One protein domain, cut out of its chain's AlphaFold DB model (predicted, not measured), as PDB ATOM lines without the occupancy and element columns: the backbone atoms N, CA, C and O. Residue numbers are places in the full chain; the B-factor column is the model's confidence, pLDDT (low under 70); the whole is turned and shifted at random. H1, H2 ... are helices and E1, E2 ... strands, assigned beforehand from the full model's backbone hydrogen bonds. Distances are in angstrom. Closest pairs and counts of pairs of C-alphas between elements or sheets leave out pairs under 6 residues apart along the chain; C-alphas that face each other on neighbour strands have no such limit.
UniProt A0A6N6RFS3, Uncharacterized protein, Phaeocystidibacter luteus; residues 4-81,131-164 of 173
ATOM      1  N   ILE A   4     -27.496  14.219 -14.625       97.50
ATOM      2  CA  ILE A   4     -26.256  13.768 -15.278       97.50
ATOM      3  C   ILE A   4     -25.595  14.886 -16.086       97.50
ATOM      4  O   ILE A   4     -24.400  15.103 -15.935       97.50
ATOM      5  N   LYS A   5     -26.355  15.658 -16.875       96.69
ATOM      6  CA  LYS A   5     -25.813  16.843 -17.569       96.69
ATOM      7  C   LYS A   5     -25.182  17.848 -16.599       96.69
ATOM      8  O   LYS A   5     -24.082  18.318 -16.860       96.69
ATOM      9  N   TYR A   6     -25.848  18.136 -15.478       97.25
ATOM     10  CA  TYR A   6     -25.281  18.974 -14.414       97.25
ATOM     11  C   TYR A   6     -23.973  18.386 -13.876       97.25
ATOM     12  O   TYR A   6     -22.945  19.051 -13.904       97.25
ATOM     13  N   TYR A   7     -24.001  17.120 -13.463       97.88
ATOM     14  CA  TYR A   7     -22.859  16.452 -12.856       97.88
ATOM     15  C   TYR A   7     -21.653  16.386 -13.800       97.88
ATOM     16  O   TYR A   7     -20.527  16.602 -13.365       97.88
ATOM     17  N   GLN A   8     -21.874  16.126 -15.092       96.88
ATOM     18  CA  GLN A   8     -20.811  16.123 -16.099       96.88
ATOM     19  C   GLN A   8     -20.234  17.525 -16.331       96.88
ATOM     20  O   GLN A   8     -19.024  17.649 -16.476       96.88
ATOM     21  N   SER A   9     -21.057  18.579 -16.289       95.94
ATOM     22  CA  SER A   9     -20.564  19.964 -16.329       95.94
ATOM     23  C   SER A   9     -19.678  20.269 -15.119       95.94
ATOM     24  O   SER A   9     -18.545  20.700 -15.288       95.94
ATOM     25  N   THR A  10     -20.144  19.957 -13.904       95.75
ATOM     26  CA  THR A  10     -19.352  20.119 -12.672       95.75
ATOM     27  C   THR A  10     -18.055  19.308 -12.725       95.75
ATOM     28  O   THR A  10     -17.004  19.766 -12.284       95.75
ATOM     29  N   LEU A  11     -18.107  18.093 -13.275       96.44
ATOM     30  CA  LEU A  11     -16.934  17.251 -13.468       96.44
ATOM     31  C   LEU A  11     -15.910  17.898 -14.407       96.44
ATOM     32  O   LEU A  11     -14.720  17.857 -14.100       96.44
ATOM     33  N   SER A  12     -16.353  18.458 -15.534       96.00
ATOM     34  CA  SER A  12     -15.483  19.171 -16.473       96.00
ATOM     35  C   SER A  12     -14.841  20.389 -15.816       96.00
ATOM     36  O   SER A  12     -13.619  20.483 -15.816       96.00
ATOM     37  N   ASP A  13     -15.621  21.221 -15.122       94.44
ATOM     38  CA  ASP A  13     -15.102  22.415 -14.443       94.44
ATOM     39  C   ASP A  13     -13.970  22.080 -13.455       94.44
ATOM     40  O   ASP A  13     -12.945  22.762 -13.397       94.44
ATOM     41  N   PHE A  14     -14.114  21.006 -12.671       95.12
ATOM     42  CA  PHE A  14     -13.066  20.590 -11.734       95.12
ATOM     43  C   PHE A  14     -11.861  19.944 -12.427       95.12
ATOM     44  O   PHE A  14     -10.744  20.054 -11.916       95.12
ATOM     45  N   LYS A  15     -12.051  19.273 -13.569       94.69
ATOM     46  CA  LYS A  15     -10.935  18.752 -14.375       94.69
ATOM     47  C   LYS A  15     -10.114  19.885 -14.978       94.69
ATOM     48  O   LYS A  15      -8.892  19.843 -14.865       94.69
ATOM     49  N   ASP A  16     -10.775  20.896 -15.531       92.00
ATOM     50  CA  ASP A  16     -10.124  22.045 -16.166       92.00
ATOM     51  C   ASP A  16      -9.276  22.835 -15.157       92.00
ATOM     52  O   ASP A  16      -8.208  23.343 -15.487       92.00
ATOM     53  N   ASN A  17      -9.682  22.838 -13.881       88.12
ATOM     54  CA  ASN A  17      -8.930  23.435 -12.774       88.12
ATOM     55  C   ASN A  17      -7.969  22.460 -12.063       88.12
ATOM     56  O   ASN A  17      -7.538  22.732 -10.941       88.12
ATOM     57  N   SER A  18      -7.672  21.288 -12.647       90.56
ATOM     58  CA  SER A  18      -6.815  20.240 -12.050       90.56
ATOM     59  C   SER A  18      -7.203  19.828 -10.617       90.56
ATOM     60  O   SER A  18      -6.401  19.285  -9.858       90.56
ATOM     61  N   SER A  19      -8.461  20.062 -10.249       94.38
ATOM     62  CA  SER A  19      -9.020  19.868  -8.910       94.38
ATOM     63  C   SER A  19      -9.937  18.640  -8.861       94.38
ATOM     64  O   SER A  19     -10.705  18.452  -7.925       94.38
ATOM     65  N   PHE A  20      -9.856  17.762  -9.862       96.44
ATOM     66  CA  PHE A  20     -10.575  16.495  -9.909       96.44
ATOM     67  C   PHE A  20      -9.610  15.311  -9.916       96.44
ATOM     68  O   PHE A  20      -8.663  15.273 -10.701       96.44
ATOM     69  N   LYS A  21      -9.904  14.286  -9.112       97.25
ATOM     70  CA  LYS A  21      -9.250  12.974  -9.201       97.25
ATOM     71  C   LYS A  21     -10.279  11.855  -9.077       97.25
ATOM     72  O   LYS A  21     -11.248  11.964  -8.332       97.25
ATOM     73  N   LYS A  22     -10.048  10.744  -9.775       96.75
ATOM     74  CA  LYS A  22     -10.719   9.472  -9.466       96.75
ATOM     75  C   LYS A  22      -9.885   8.738  -8.422       96.75
ATOM     76  O   LYS A  22      -8.662   8.708  -8.552       96.75
ATOM     77  N   ALA A  23     -10.518   8.158  -7.406       95.19
ATOM     78  CA  ALA A  23      -9.806   7.212  -6.554       95.19
ATOM     79  C   ALA A  23      -9.511   5.943  -7.365       95.19
ATOM     80  O   ALA A  23     -10.349   5.487  -8.145       95.19
ATOM     81  N   GLU A  24      -8.325   5.375  -7.183       93.31
ATOM     82  CA  GLU A  24      -7.967   4.107  -7.811       93.31
ATOM     83  C   GLU A  24      -8.566   2.984  -6.960       93.31
ATOM     84  O   GLU A  24      -8.097   2.692  -5.857       93.31
ATOM     85  N   VAL A  25      -9.656   2.401  -7.458       90.88
ATOM     86  CA  VAL A  25     -10.362   1.304  -6.802       90.88
ATOM     87  C   VAL A  25      -9.897  -0.014  -7.411       90.88
ATOM     88  O   VAL A  25     -10.166  -0.310  -8.573       90.88
ATOM     89  N   LYS A  26      -9.181  -0.805  -6.618       86.88
ATOM     90  CA  LYS A  26      -8.779  -2.175  -6.942       86.88
ATOM     91  C   LYS A  26      -9.716  -3.161  -6.260       86.88
ATOM     92  O   LYS A  26     -10.408  -2.822  -5.304       86.88
ATOM     93  N   SER A  27      -9.671  -4.417  -6.696       83.50
ATOM     94  CA  SER A  27     -10.418  -5.511  -6.064       83.50
ATOM     95  C   SER A  27     -10.139  -5.669  -4.566       83.50
ATOM     96  O   SER A  27     -10.977  -6.236  -3.881       83.50
ATOM     97  N   GLN A  28      -8.997  -5.177  -4.066       86.94
ATOM     98  CA  GLN A  28      -8.542  -5.360  -2.682       86.94
ATOM     99  C   GLN A  28      -8.218  -4.055  -1.935       86.94
ATOM    100  O   GLN A  28      -7.852  -4.071  -0.763       86.94
ATOM    101  N   SER A  29      -8.285  -2.895  -2.584       89.25
ATOM    102  CA  SER A  29      -7.951  -1.636  -1.915       89.25
ATOM    103  C   SER A  29      -8.491  -0.431  -2.662       89.25
ATOM    104  O   SER A  29      -8.787  -0.487  -3.852       89.25
ATOM    105  N   ILE A  30      -8.600   0.682  -1.942       94.19
ATOM    106  CA  ILE A  30      -8.914   1.984  -2.521       94.19
ATOM    107  C   ILE A  30      -7.739   2.897  -2.216       94.19
ATOM    108  O   ILE A  30      -7.474   3.208  -1.051       94.19
ATOM    109  N   LYS A  31      -7.051   3.347  -3.261       95.00
ATOM    110  CA  LYS A  31      -6.048   4.399  -3.145       95.00
ATOM    111  C   LYS A  31      -6.740   5.740  -3.357       95.00
ATOM    112  O   LYS A  31      -7.073   6.138  -4.475       95.00
ATOM    113  N   TRP A  32      -6.995   6.409  -2.240       96.19
ATOM    114  CA  TRP A  32      -7.586   7.741  -2.220       96.19
ATOM    115  C   TRP A  32      -6.574   8.791  -2.689       96.19
ATOM    116  O   TRP A  32      -5.394   8.673  -2.356       96.19
ATOM    117  N   PRO A  33      -7.012   9.826  -3.422       95.25
ATOM    118  CA  PRO A  33      -6.165  10.976  -3.689       95.25
ATOM    119  C   PRO A  33      -5.906  11.776  -2.409       95.25
ATOM    120  O   PRO A  33      -6.746  11.818  -1.503       95.25
ATOM    121  N   ASP A  34      -4.768  12.465  -2.373       94.12
ATOM    122  CA  ASP A  34      -4.488  13.451  -1.335       94.12
ATOM    123  C   ASP A  34      -5.454  14.635  -1.415       94.12
ATOM    124  O   ASP A  34      -5.918  15.023  -2.492       94.12
ATOM    125  N   GLY A  35      -5.732  15.219  -0.251       93.12
ATOM    126  CA  GLY A  35      -6.558  16.411  -0.121       93.12
ATOM    127  C   GLY A  35      -7.950  16.158   0.449       93.12
ATOM    128  O   GLY A  35      -8.234  15.153   1.113       93.12
ATOM    129  N   SER A  36      -8.801  17.152   0.216       95.44
ATOM    130  CA  SER A  36     -10.106  17.326   0.840       95.44
ATOM    131  C   SER A  36     -11.155  17.822  -0.134       95.44
ATOM    132  O   SER A  36     -10.803  18.208  -1.236       95.44
ATOM    133  N   GLY A  37     -12.428  17.850   0.260       96.81
ATOM    134  CA  GLY A  37     -13.527  18.300  -0.590       96.81
ATOM    135  C   GLY A  37     -14.684  17.314  -0.599       96.81
ATOM    136  O   GLY A  37     -15.075  16.802   0.451       96.81
ATOM    137  N   VAL A  38     -15.242  17.042  -1.773       97.94
ATOM    138  CA  VAL A  38     -16.424  16.185  -1.943       97.94
ATOM    139  C   VAL A  38     -16.040  14.903  -2.664       97.94
ATOM    140  O   VAL A  38     -15.258  14.925  -3.609       97.94
ATOM    141  N   TYR A  39     -16.581  13.771  -2.228       98.12
ATOM    142  CA  TYR A  39     -16.472  12.499  -2.931       98.12
ATOM    143  C   TYR A  39     -17.860  11.958  -3.262       98.12
ATOM    144  O   TYR A  39     -18.778  12.025  -2.447       98.12
ATOM    145  N   ALA A  40     -17.992  11.406  -4.464       98.31
ATOM    146  CA  ALA A  40     -19.187  10.725  -4.932       98.31
ATOM    147  C   ALA A  40     -18.840   9.264  -5.231       98.31
ATOM    148  O   ALA A  40     -17.898   8.987  -5.977       98.31
ATOM    149  N   VAL A  41     -19.585   8.346  -4.626       98.31
ATOM    150  CA  VAL A  41     -19.469   6.900  -4.803       98.31
ATOM    151  C   VAL A  41     -20.555   6.460  -5.771       98.31
ATOM    152  O   VAL A  41     -21.741   6.661  -5.513       98.31
ATOM    153  N   TRP A  42     -20.137   5.848  -6.866       98.44
ATOM    154  CA  TRP A  42     -20.991   5.348  -7.931       98.44
ATOM    155  C   TRP A  42     -20.844   3.838  -8.065       98.44
ATOM    156  O   TRP A  42     -19.784   3.290  -7.757       98.44
ATOM    157  N   GLN A  43     -21.891   3.196  -8.565       97.69
ATOM    158  CA  GLN A  43     -21.896   1.792  -8.938       97.69
ATOM    159  C   GLN A  43     -21.836   1.647 -10.462       97.69
ATOM    160  O   GLN A  43     -22.683   2.207 -11.143       97.69
ATOM    161  N   ASP A  44     -20.890   0.869 -10.982       95.12
ATOM    162  CA  ASP A  44     -20.751   0.433 -12.384       95.12
ATOM    163  C   ASP A  44     -20.538   1.551 -13.439       95.12
ATOM    164  O   ASP A  44     -19.650   1.440 -14.281       95.12
ATOM    165  N   SER A  45     -21.289   2.657 -13.402       95.44
ATOM    166  CA  SER A  45     -21.194   3.786 -14.334       95.44
ATOM    167  C   SER A  45     -21.541   5.132 -13.679       95.44
ATOM    168  O   SER A  45     -22.226   5.205 -12.663       95.44
ATOM    169  N   THR A  46     -21.097   6.225 -14.310       95.50
ATOM    170  CA  THR A  46     -21.402   7.622 -13.928       95.50
ATOM    171  C   THR A  46     -22.316   8.341 -14.929       95.50
ATOM    172  O   THR A  46     -22.480   9.561 -14.875       95.50
ATOM    173  N   THR A  47     -22.899   7.594 -15.872       94.44
ATOM    174  CA  THR A  47     -23.804   8.115 -16.912       94.44
ATOM    175  C   THR A  47     -25.279   8.015 -16.537       94.44
ATOM    176  O   THR A  47     -26.115   8.612 -17.209       94.44
ATOM    177  N   GLU A  48     -25.610   7.299 -15.464       95.25
ATOM    178  CA  GLU A  48     -26.981   7.060 -15.014       95.25
ATOM    179  C   GLU A  48     -27.149   7.512 -13.570       95.25
ATOM    180  O   GLU A  48     -26.384   7.114 -12.696       95.25
ATOM    181  N   ALA A  49     -28.156   8.345 -13.298       95.75
ATOM    182  CA  ALA A  49     -28.320   8.950 -11.976       95.75
ATOM    183  C   ALA A  49     -28.516   7.891 -10.879       95.75
ATOM    184  O   ALA A  49     -27.918   8.000  -9.815       95.75
ATOM    185  N   ASN A  50     -29.276   6.829 -11.165       94.81
ATOM    186  CA  ASN A  50     -29.555   5.751 -10.211       94.81
ATOM    187  C   ASN A  50     -28.302   4.999  -9.729       94.81
ATOM    188  O   ASN A  50     -28.363   4.349  -8.688       94.81
ATOM    189  N   ASN A  51     -27.180   5.116 -10.441       97.44
ATOM    190  CA  ASN A  51     -25.911   4.519 -10.042       97.44
ATOM    191  C   ASN A  51     -25.167   5.338  -8.983       97.44
ATOM    192  O   ASN A  51     -24.185   4.854  -8.421       97.44
ATOM    193  N   LEU A  52     -25.600   6.566  -8.683       98.12
ATOM    194  CA  LEU A  52     -25.031   7.341  -7.586       98.12
ATOM    195  C   LEU A  52     -25.471   6.733  -6.250       98.12
ATOM    196  O   LEU A  52     -26.630   6.833  -5.845       98.12
ATOM    197  N   LEU A  53     -24.523   6.119  -5.544       97.56
ATOM    198  CA  LEU A  53     -24.775   5.466  -4.264       97.56
ATOM    199  C   LEU A  53     -24.722   6.457  -3.110       97.56
ATOM    200  O   LEU A  53     -25.559   6.404  -2.213       97.56
ATOM    201  N   TYR A  54     -23.713   7.327  -3.097       97.75
ATOM    202  CA  TYR A  54     -23.463   8.208  -1.965       97.75
ATOM    203  C   TYR A  54     -22.661   9.443  -2.368       97.75
ATOM    204  O   TYR A  54     -21.704   9.337  -3.132       97.75
ATOM    205  N   VAL A  55     -22.989  10.599  -1.797       98.06
ATOM    206  CA  VAL A  55     -22.153  11.805  -1.838       98.06
ATOM    207  C   VAL A  55     -21.810  12.194  -0.414       98.06
ATOM    208  O   VAL A  55     -22.681  12.221   0.455       98.06
ATOM    209  N   GLY A  56     -20.539  12.489  -0.172       96.44
ATOM    210  CA  GLY A  56     -20.099  12.979   1.121       96.44
ATOM    211  C   GLY A  56     -18.972  13.984   1.005       96.44
ATOM    212  O   GLY A  56     -18.263  14.036   0.001       96.44
ATOM    213  N   LYS A  57     -18.728  14.717   2.087       95.88
ATOM    214  CA  LYS A  57     -17.578  15.622   2.185       95.88
ATOM    215  C   LYS A  57     -16.524  15.244   3.220       95.88
ATOM    216  O   LYS A  57     -16.716  14.455   4.159       95.88
ATOM    217  N   THR A  58     -15.358  15.841   3.039       95.25
ATOM    218  CA  THR A  58     -14.268  15.927   4.000       95.25
ATOM    219  C   THR A  58     -13.697  17.338   3.932       95.25
ATOM    220  O   THR A  58     -13.655  17.956   2.873       95.25
ATOM    221  N   GLY A  59     -13.299  17.857   5.081       93.50
ATOM    222  CA  GLY A  59     -12.899  19.247   5.209       93.50
ATOM    223  C   GLY A  59     -14.051  20.201   5.490       93.50
ATOM    224  O   GLY A  59     -15.220  19.919   5.210       93.50
ATOM    225  N   LYS A  60     -13.713  21.306   6.149       93.69
ATOM    226  CA  LYS A  60     -14.640  22.366   6.540       93.69
ATOM    227  C   LYS A  60     -13.875  23.622   6.933       93.69
ATOM    228  O   LYS A  60     -12.821  23.541   7.560       93.69
ATOM    229  N   PHE A  61     -14.471  24.770   6.653       90.75
ATOM    230  CA  PHE A  61     -14.081  26.009   7.308       90.75
ATOM    231  C   PHE A  61     -14.601  25.984   8.746       90.75
ATOM    232  O   PHE A  61     -15.726  25.545   9.007       90.75
ATOM    233  N   LYS A  62     -13.754  26.368   9.695       90.50
ATOM    234  CA  LYS A  62     -14.101  26.465  11.111       90.50
ATOM    235  C   LYS A  62     -13.484  27.747  11.644       90.50
ATOM    236  O   LYS A  62     -12.312  28.000  11.397       90.50
ATOM    237  N   GLN A  63     -14.262  28.501  12.405       91.75
ATOM    238  CA  GLN A  63     -13.758  29.605  13.207       91.75
ATOM    239  C   GLN A  63     -13.721  29.154  14.672       91.75
ATOM    240  O   GLN A  63     -14.780  28.948  15.273       91.75
ATOM    241  N   PRO A  64     -12.539  28.871  15.239       90.38
ATOM    242  CA  PRO A  64     -12.396  28.679  16.676       90.38
ATOM    243  C   PRO A  64     -12.707  29.981  17.424       90.38
ATOM    244  O   PRO A  64     -12.599  31.074  16.872       90.38
ATOM    245  N   PHE A  65     -13.127  29.865  18.682       91.75
ATOM    246  CA  PHE A  65     -13.443  31.036  19.494       91.75
ATOM    247  C   PHE A  65     -12.194  31.906  19.674       91.75
ATOM    248  O   PHE A  65     -11.182  31.421  20.172       91.75
ATOM    249  N   GLY A  66     -12.274  33.174  19.260       92.38
ATOM    250  CA  GLY A  66     -11.160  34.123  19.340       92.38
ATOM    251  C   GLY A  66     -10.089  33.975  18.253       92.38
ATOM    252  O   GLY A  66      -9.115  34.719  18.285       92.38
ATOM    253  N   GLU A  67     -10.256  33.072  17.281       93.31
ATOM    254  CA  GLU A  67      -9.299  32.873  16.186       93.31
ATOM    255  C   GLU A  67      -9.887  33.278  14.820       93.31
ATOM    256  O   GLU A  67     -11.113  33.276  14.630       93.31
ATOM    257  N   PRO A  68      -9.033  33.611  13.833       91.81
ATOM    258  CA  PRO A  68      -9.458  33.785  12.450       91.81
ATOM    259  C   PRO A  68     -10.105  32.525  11.863       91.81
ATOM    260  O   PRO A  68      -9.903  31.398  12.326       91.81
ATOM    261  N   LEU A  69     -10.875  32.711  10.791       90.31
ATOM    262  CA  LEU A  69     -11.440  31.603  10.030       90.31
ATOM    263  C   LEU A  69     -10.313  30.735   9.449       90.31
ATOM    264  O   LEU A  69      -9.502  31.211   8.659       90.31
ATOM    265  N   GLY A  70     -10.296  29.451   9.804       89.88
ATOM    266  CA  GLY A  70      -9.331  28.481   9.293       89.88
ATOM    267  C   GLY A  70      -9.985  27.415   8.421       89.88
ATOM    268  O   GLY A  70     -11.134  27.014   8.644       89.88
ATOM    269  N   PHE A  71      -9.237  26.894   7.447       91.31
ATOM    270  CA  PHE A  71      -9.646  25.719   6.682       91.31
ATOM    271  C   PHE A  71      -9.091  24.442   7.317       91.31
ATOM    272  O   PHE A  71      -7.901  24.144   7.243       91.31
ATOM    273  N   ASN A  72      -9.965  23.641   7.924       91.31
ATOM    274  CA  ASN A  72      -9.617  22.287   8.331       91.31
ATOM    275  C   ASN A  72      -9.841  21.363   7.134       91.31
ATOM    276  O   ASN A  72     -10.980  20.979   6.872       91.31
ATOM    277  N   ALA A  73      -8.771  21.003   6.426       86.44
ATOM    278  CA  ALA A  73      -8.860  20.180   5.221       86.44
ATOM    279  C   ALA A  73      -9.438  18.780   5.496       86.44
ATOM    280  O   ALA A  73     -10.238  18.255   4.730       86.44
ATOM    281  N   GLY A  74      -9.114  18.136   6.616       91.38
ATOM    282  CA  GLY A  74      -9.397  16.704   6.739       91.38
ATOM    283  C   GLY A  74      -8.678  15.901   5.641       91.38
ATOM    284  O   GLY A  74      -7.607  16.286   5.189       91.38
ATOM    285  N   SER A  75      -9.215  14.739   5.259       95.19
ATOM    286  CA  SER A  75      -8.608  13.897   4.211       95.19
ATOM    287  C   SER A  75      -9.617  12.915   3.615       95.19
ATOM    288  O   SER A  75     -10.483  12.406   4.343       95.19
ATOM    289  N   PHE A  76      -9.496  12.625   2.316       96.44
ATOM    290  CA  PHE A  76     -10.235  11.540   1.666       96.44
ATOM    291  C   PHE A  76      -9.826  10.157   2.191       96.44
ATOM    292  O   PHE A  76     -10.692   9.337   2.477       96.44
ATOM    293  N   ALA A  77      -8.539   9.908   2.447       94.38
ATOM    294  CA  ALA A  77      -8.064   8.611   2.943       94.38
ATOM    295  C   ALA A  77      -8.720   8.199   4.277       94.38
ATOM    296  O   ALA A  77      -9.027   7.029   4.510       94.38
ATOM    297  N   LYS A  78      -9.056   9.177   5.132       93.81
ATOM    298  CA  LYS A  78      -9.793   8.946   6.388       93.81
ATOM    299  C   LYS A  78     -11.239   8.465   6.174       93.81
ATOM    300  O   LYS A  78     -11.933   8.214   7.155       93.81
ATOM    301  N   ARG A  79     -11.761   8.386   4.941       92.75
ATOM    302  CA  ARG A  79     -13.097   7.815   4.653       92.75
ATOM    303  C   ARG A  79     -13.119   6.299   4.813       92.75
ATOM    304  O   ARG A  79     -14.121   5.776   5.287       92.75
ATOM    305  N   THR A  80     -11.990   5.631   4.582       91.62
ATOM    306  CA  THR A  80     -11.809   4.201   4.875       91.62
ATOM    307  C   THR A  80     -12.096   3.848   6.339       91.62
ATOM    308  O   THR A  80     -12.521   2.741   6.644       91.62
ATOM    309  N   GLN A  81     -11.886   4.792   7.258       90.44
ATOM    310  CA  GLN A  81     -12.067   4.567   8.691       90.44
ATOM    311  C   GLN A  81     -13.510   4.754   9.159       90.44
ATOM    312  O   GLN A  81     -13.784   4.493  10.325       90.44
ATOM    313  N   ASN A 131     -16.875  -2.961  -8.587       96.69
ATOM    314  CA  ASN A 131     -18.061  -2.314  -9.145       96.69
ATOM    315  C   ASN A 131     -18.174  -0.838  -8.720       96.69
ATOM    316  O   ASN A 131     -19.193  -0.204  -8.975       96.69
ATOM    317  N   LEU A 132     -17.177  -0.279  -8.026       97.69
ATOM    318  CA  LEU A 132     -17.221   1.102  -7.555       97.69
ATOM    319  C   LEU A 132     -16.421   2.033  -8.452       97.69
ATOM    320  O   LEU A 132     -15.280   1.763  -8.822       97.69
ATOM    321  N   ILE A 133     -16.990   3.210  -8.675       98.00
ATOM    322  CA  ILE A 133     -16.280   4.370  -9.199       98.00
ATOM    323  C   ILE A 133     -16.371   5.462  -8.140       98.00
ATOM    324  O   ILE A 133     -17.461   5.831  -7.706       98.00
ATOM    325  N   ILE A 134     -15.228   5.995  -7.712       98.31
ATOM    326  CA  ILE A 134     -15.189   7.068  -6.715       98.31
ATOM    327  C   ILE A 134     -14.579   8.311  -7.345       98.31
ATOM    328  O   ILE A 134     -13.413   8.336  -7.742       98.31
ATOM    329  N   HIS A 135     -15.395   9.348  -7.437       98.50
ATOM    330  CA  HIS A 135     -15.024  10.669  -7.919       98.50
ATOM    331  C   HIS A 135     -14.685  11.568  -6.732       98.50
ATOM    332  O   HIS A 135     -15.462  11.619  -5.784       98.50
ATOM    333  N   CYS A 136     -13.561  12.282  -6.783       98.19
ATOM    334  CA  CYS A 136     -13.106  13.200  -5.742       98.19
ATOM    335  C   CYS A 136     -12.924  14.609  -6.326       98.19
ATOM    336  O   CYS A 136     -12.039  14.846  -7.148       98.19
ATOM    337  N   PHE A 137     -13.760  15.536  -5.867       97.50
ATOM    338  CA  PHE A 137     -13.685  16.969  -6.132       97.50
ATOM    339  C   PHE A 137     -12.849  17.611  -5.028       97.50
ATOM    340  O   PHE A 137     -13.282  17.687  -3.874       97.50
ATOM    341  N   ILE A 138     -11.628  18.006  -5.370       96.06
ATOM    342  CA  ILE A 138     -10.642  18.544  -4.443       96.06
ATOM    343  C   ILE A 138     -10.949  20.020  -4.195       96.06
ATOM    344  O   ILE A 138     -11.018  20.819  -5.123       96.06
ATOM    345  N   ILE A 139     -11.132  20.380  -2.931       94.94
ATOM    346  CA  ILE A 139     -11.405  21.736  -2.461       94.94
ATOM    347  C   ILE A 139     -10.429  22.024  -1.320       94.94
ATOM    348  O   ILE A 139     -10.467  21.351  -0.283       94.94
ATOM    349  N   GLY A 140      -9.546  23.001  -1.539       87.75
ATOM    350  CA  GLY A 140      -8.611  23.546  -0.550       87.75
ATOM    351  C   GLY A 140      -9.070  24.898   0.010       87.75
ATOM    352  O   GLY A 140     -10.189  25.328  -0.263       87.75
ATOM    353  N   SER A 141      -8.196  25.580   0.760       82.31
ATOM    354  CA  SER A 141      -8.466  26.929   1.294       82.31
ATOM    355  C   SER A 141      -8.702  27.963   0.193       82.31
ATOM    356  O   SER A 141      -9.577  28.808   0.336       82.31
ATOM    357  N   GLU A 142      -7.971  27.842  -0.917       76.81
ATOM    358  CA  GLU A 142      -7.958  28.822  -2.010       76.81
ATOM    359  C   GLU A 142      -9.023  28.574  -3.084       76.81
ATOM    360  O   GLU A 142      -9.071  29.304  -4.068       76.81
ATOM    361  N   HIS A 143      -9.855  27.531  -2.966       77.88
ATOM    362  CA  HIS A 143     -10.814  27.207  -4.023       77.88
ATOM    363  C   HIS A 143     -12.014  28.174  -3.962       77.88
ATOM    364  O   HIS A 143     -12.896  28.012  -3.114       77.88
ATOM    365  N   PRO A 144     -12.128  29.155  -4.877       69.88
ATOM    366  CA  PRO A 144     -12.902  30.371  -4.615       69.88
ATOM    367  C   PRO A 144     -14.419  30.169  -4.710       69.88
ATOM    368  O   PRO A 144     -15.189  30.942  -4.150       69.88
ATOM    369  N   ARG A 145     -14.871  29.137  -5.435       83.50
ATOM    370  CA  ARG A 145     -16.296  28.950  -5.764       83.50
ATOM    371  C   ARG A 145     -17.064  28.084  -4.774       83.50
ATOM    372  O   ARG A 145     -18.280  28.212  -4.663       83.50
ATOM    373  N   HIS A 146     -16.381  27.177  -4.081       90.12
ATOM    374  CA  HIS A 146     -17.046  26.151  -3.288       90.12
ATOM    375  C   HIS A 146     -16.304  25.883  -1.991       90.12
ATOM    376  O   HIS A 146     -15.095  25.678  -1.979       90.12
ATOM    377  N   THR A 147     -17.071  25.773  -0.913       94.31
ATOM    378  CA  THR A 147     -16.641  25.034   0.270       94.31
ATOM    379  C   THR A 147     -17.011  23.557   0.076       94.31
ATOM    380  O   THR A 147     -17.911  23.252  -0.714       94.31
ATOM    381  N   PRO A 148     -16.408  22.614   0.824       96.06
ATOM    382  CA  PRO A 148     -16.835  21.217   0.759       96.06
ATOM    383  C   PRO A 148     -18.328  21.031   1.070       96.06
ATOM    384  O   PRO A 148     -18.962  20.150   0.503       96.06
ATOM    385  N   ALA A 149     -18.893  21.863   1.955       95.50
ATOM    386  CA  ALA A 149     -20.313  21.830   2.295       95.50
ATOM    387  C   ALA A 149     -21.192  22.326   1.145       95.50
ATOM    388  O   ALA A 149     -22.136  21.638   0.779       95.50
ATOM    389  N   SER A 150     -20.860  23.470   0.539       95.94
ATOM    390  CA  SER A 150     -21.706  24.028  -0.520       95.94
ATOM    391  C   SER A 150     -21.772  23.119  -1.746       95.94
ATOM    392  O   SER A 150     -22.865  22.908  -2.261       95.94
ATOM    393  N   LEU A 151     -20.655  22.511  -2.171       97.12
ATOM    394  CA  LEU A 151     -20.671  21.583  -3.308       97.12
ATOM    395  C   LEU A 151     -21.427  20.278  -3.002       97.12
ATOM    396  O   LEU A 151     -22.182  19.803  -3.847       97.12
ATOM    397  N   GLU A 152     -21.245  19.689  -1.813       97.94
ATOM    398  CA  GLU A 152     -21.976  18.474  -1.411       97.94
ATOM    399  C   GLU A 152     -23.487  18.722  -1.442       97.94
ATOM    400  O   GLU A 152     -24.225  17.973  -2.090       97.94
ATOM    401  N   THR A 153     -23.932  19.804  -0.797       97.19
ATOM    402  CA  THR A 153     -25.341  20.198  -0.764       97.19
ATOM    403  C   THR A 153     -25.866  20.487  -2.165       97.19
ATOM    404  O   THR A 153     -26.984  20.084  -2.483       97.19
ATOM    405  N   GLU A 154     -25.088  21.140  -3.030       97.19
ATOM    406  CA  GLU A 154     -25.516  21.443  -4.396       97.19
ATOM    407  C   GLU A 154     -25.723  20.170  -5.227       97.19
ATOM    408  O   GLU A 154     -26.792  20.000  -5.823       97.19
ATOM    409  N   ILE A 155     -24.762  19.238  -5.208       97.88
ATOM    410  CA  ILE A 155     -24.870  17.957  -5.923       97.88
ATOM    411  C   ILE A 155     -26.105  17.189  -5.447       97.88
ATOM    412  O   ILE A 155     -26.909  16.739  -6.270       97.88
ATOM    413  N   LEU A 156     -26.290  17.060  -4.129       98.00
ATOM    414  CA  LEU A 156     -27.424  16.328  -3.571       98.00
ATOM    415  C   LEU A 156     -28.763  17.031  -3.845       98.00
ATOM    416  O   LEU A 156     -29.735  16.375  -4.211       98.00
ATOM    417  N   THR A 157     -28.819  18.361  -3.757       97.50
ATOM    418  CA  THR A 157     -30.032  19.139  -4.064       97.50
ATOM    419  C   THR A 157     -30.434  18.970  -5.526       97.50
ATOM    420  O   THR A 157     -31.606  18.733  -5.830       97.50
ATOM    421  N   ARG A 158     -29.470  19.047  -6.453       97.38
ATOM    422  CA  ARG A 158     -29.716  18.819  -7.884       97.38
ATOM    423  C   ARG A 158     -30.195  17.397  -8.147       97.38
ATOM    424  O   ARG A 158     -31.101  17.218  -8.961       97.38
ATOM    425  N   TYR A 159     -29.628  16.414  -7.450       97.88
ATOM    426  CA  TYR A 159     -30.072  15.025  -7.523       97.88
ATOM    427  C   TYR A 159     -31.531  14.882  -7.078       97.88
ATOM    428  O   TYR A 159     -32.355  14.415  -7.860       97.88
ATOM    429  N   VAL A 160     -31.878  15.366  -5.880       97.12
ATOM    430  CA  VAL A 160     -33.241  15.291  -5.323       97.12
ATOM    431  C   VAL A 160     -34.253  15.976  -6.236       97.12
ATOM    432  O   VAL A 160     -35.304  15.411  -6.513       97.12
ATOM    433  N   LYS A 161     -33.930  17.151  -6.786       96.31
ATOM    434  CA  LYS A 161     -34.820  17.852  -7.728       96.31
ATOM    435  C   LYS A 161     -35.062  17.093  -9.034       96.31
ATOM    436  O   LYS A 161     -36.066  17.348  -9.684       96.31
ATOM    437  N   CYS A 162     -34.151  16.208  -9.437       96.00
ATOM    438  CA  CYS A 162     -34.280  15.432 -10.670       96.00
ATOM    439  C   CYS A 162     -34.796  14.006 -10.450       96.00
ATOM    440  O   CYS A 162     -35.240  13.391 -11.411       96.00
ATOM    441  N   GLN A 163     -34.609  13.434  -9.260       95.38
ATOM    442  CA  GLN A 163     -34.872  12.019  -8.968       95.38
ATOM    443  C   GLN A 163     -35.939  11.819  -7.890       95.38
ATOM    444  O   GLN A 163     -36.315  10.679  -7.634       95.38
ATOM    445  N   GLU A 164     -36.372  12.900  -7.234       95.06
ATOM    446  CA  GLU A 164     -37.374  12.916  -6.155       95.06
ATOM    447  C   GLU A 164     -37.029  11.992  -4.975       95.06
ATOM    448  O   GLU A 164     -37.878  11.573  -4.196       95.06
TER     449      GLU A 164
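Overview. This is residues 4 to 81 and 131 to 164 of the 173 residues of an uncharacterized protein of Phaeocystidibacter luteus (UniProt A0A6N6RFS3). A twisted four-stranded sheet forms a wall, with two helices, H1 and H2, side by side and running opposite ways over one of its faces. Both edge strands continue into small hairpins: E1 runs on into E2, paired with E3, and E5 runs on into E6, which with E7 makes a narrow arm along the longest axis. The printed part has 112 residues, with two named helices and eight named strands in the order H1 E1 E2 E3 E4 E5 E6 E7 E8 H2. The large sheet has the order E1, E8, E4, E5, antiparallel throughout, and the class is mixed, helices and strands. The whole is compact, with a radius of gyration of the C-alphas of 14.4 A and spans of 47 by 35 by 27 A.

Arrangement. Begin at H1, residues 4 to 16, which is on the sheet of E1, residues 20 to 22, E8, residues 132 to 138, E4, residues 37 to 43, and E5, residues 52 to 58. H1 lies over E1 and E8 at a height over the sheet of 10.7 A, and its closest C-alphas to E1 are those of Phe 14 and Phe 20, 5.1 A apart. In the sheet, find N 21 and O 136 at 3.0 A between E1 and E8, N 40 and O 135 at 2.9 A between E4 and E8, and N 39 and O 56 at 2.8 A in the hairpin E4 and E5. E1 runs on at 7 degrees into E2, residues 24 to 26, a hairpin with E3, residues 29 to 31, where N 26 and O 29 are 2.8 A apart. E5 runs on at 31 degrees into E6, residues 60 to 62, a hairpin with E7, residues 70 to 72, where N 60 and O 72 are 2.8 A apart. H2, residues 148 to 163, is on the same face as H1, over E4 and E5, at a height over the sheet of 9.8 A: two layers, helices on one face of a sheet. It runs along the strands, at 7 degrees to E5 on the local plane, and its closest C-alphas to E5 are those of Pro 148 and Lys 57, 5.8 A apart. H1 and H2 are close but not clearly touching, the closest C-alphas being those of Tyr 7 and Ile 155, 7.4 A apart, at a shallow tilt of 26 degrees. In H1 and H2 every O i to N i+4 pair is within hydrogen-bond range.

Along the chain. Find C-alpha 4 at (-26.256, 13.768, -15.278); from there H1 runs 18.2 A to C-alpha 16. E4 begins at C-alpha 37, (-13.527, 18.300, -0.590), and measures 20.3 A; E5 measures 18.0 A and E8 18.9 A. H2 measures 22.5 A and ends at C-alpha 163, (-34.872, 12.019, -8.968).

Size, cuts and confidence. The C-alphas of Asp 44 and Gly 66 are the two farthest apart, 47.3 A. Residues 82 to 130 are not printed, and C-alphas 81 and 131 are 20.0 A apart across this cut. Of the links that are printed whole, none is long. The mean pLDDT of the printed part is 94.0, and residue 144 is under 70.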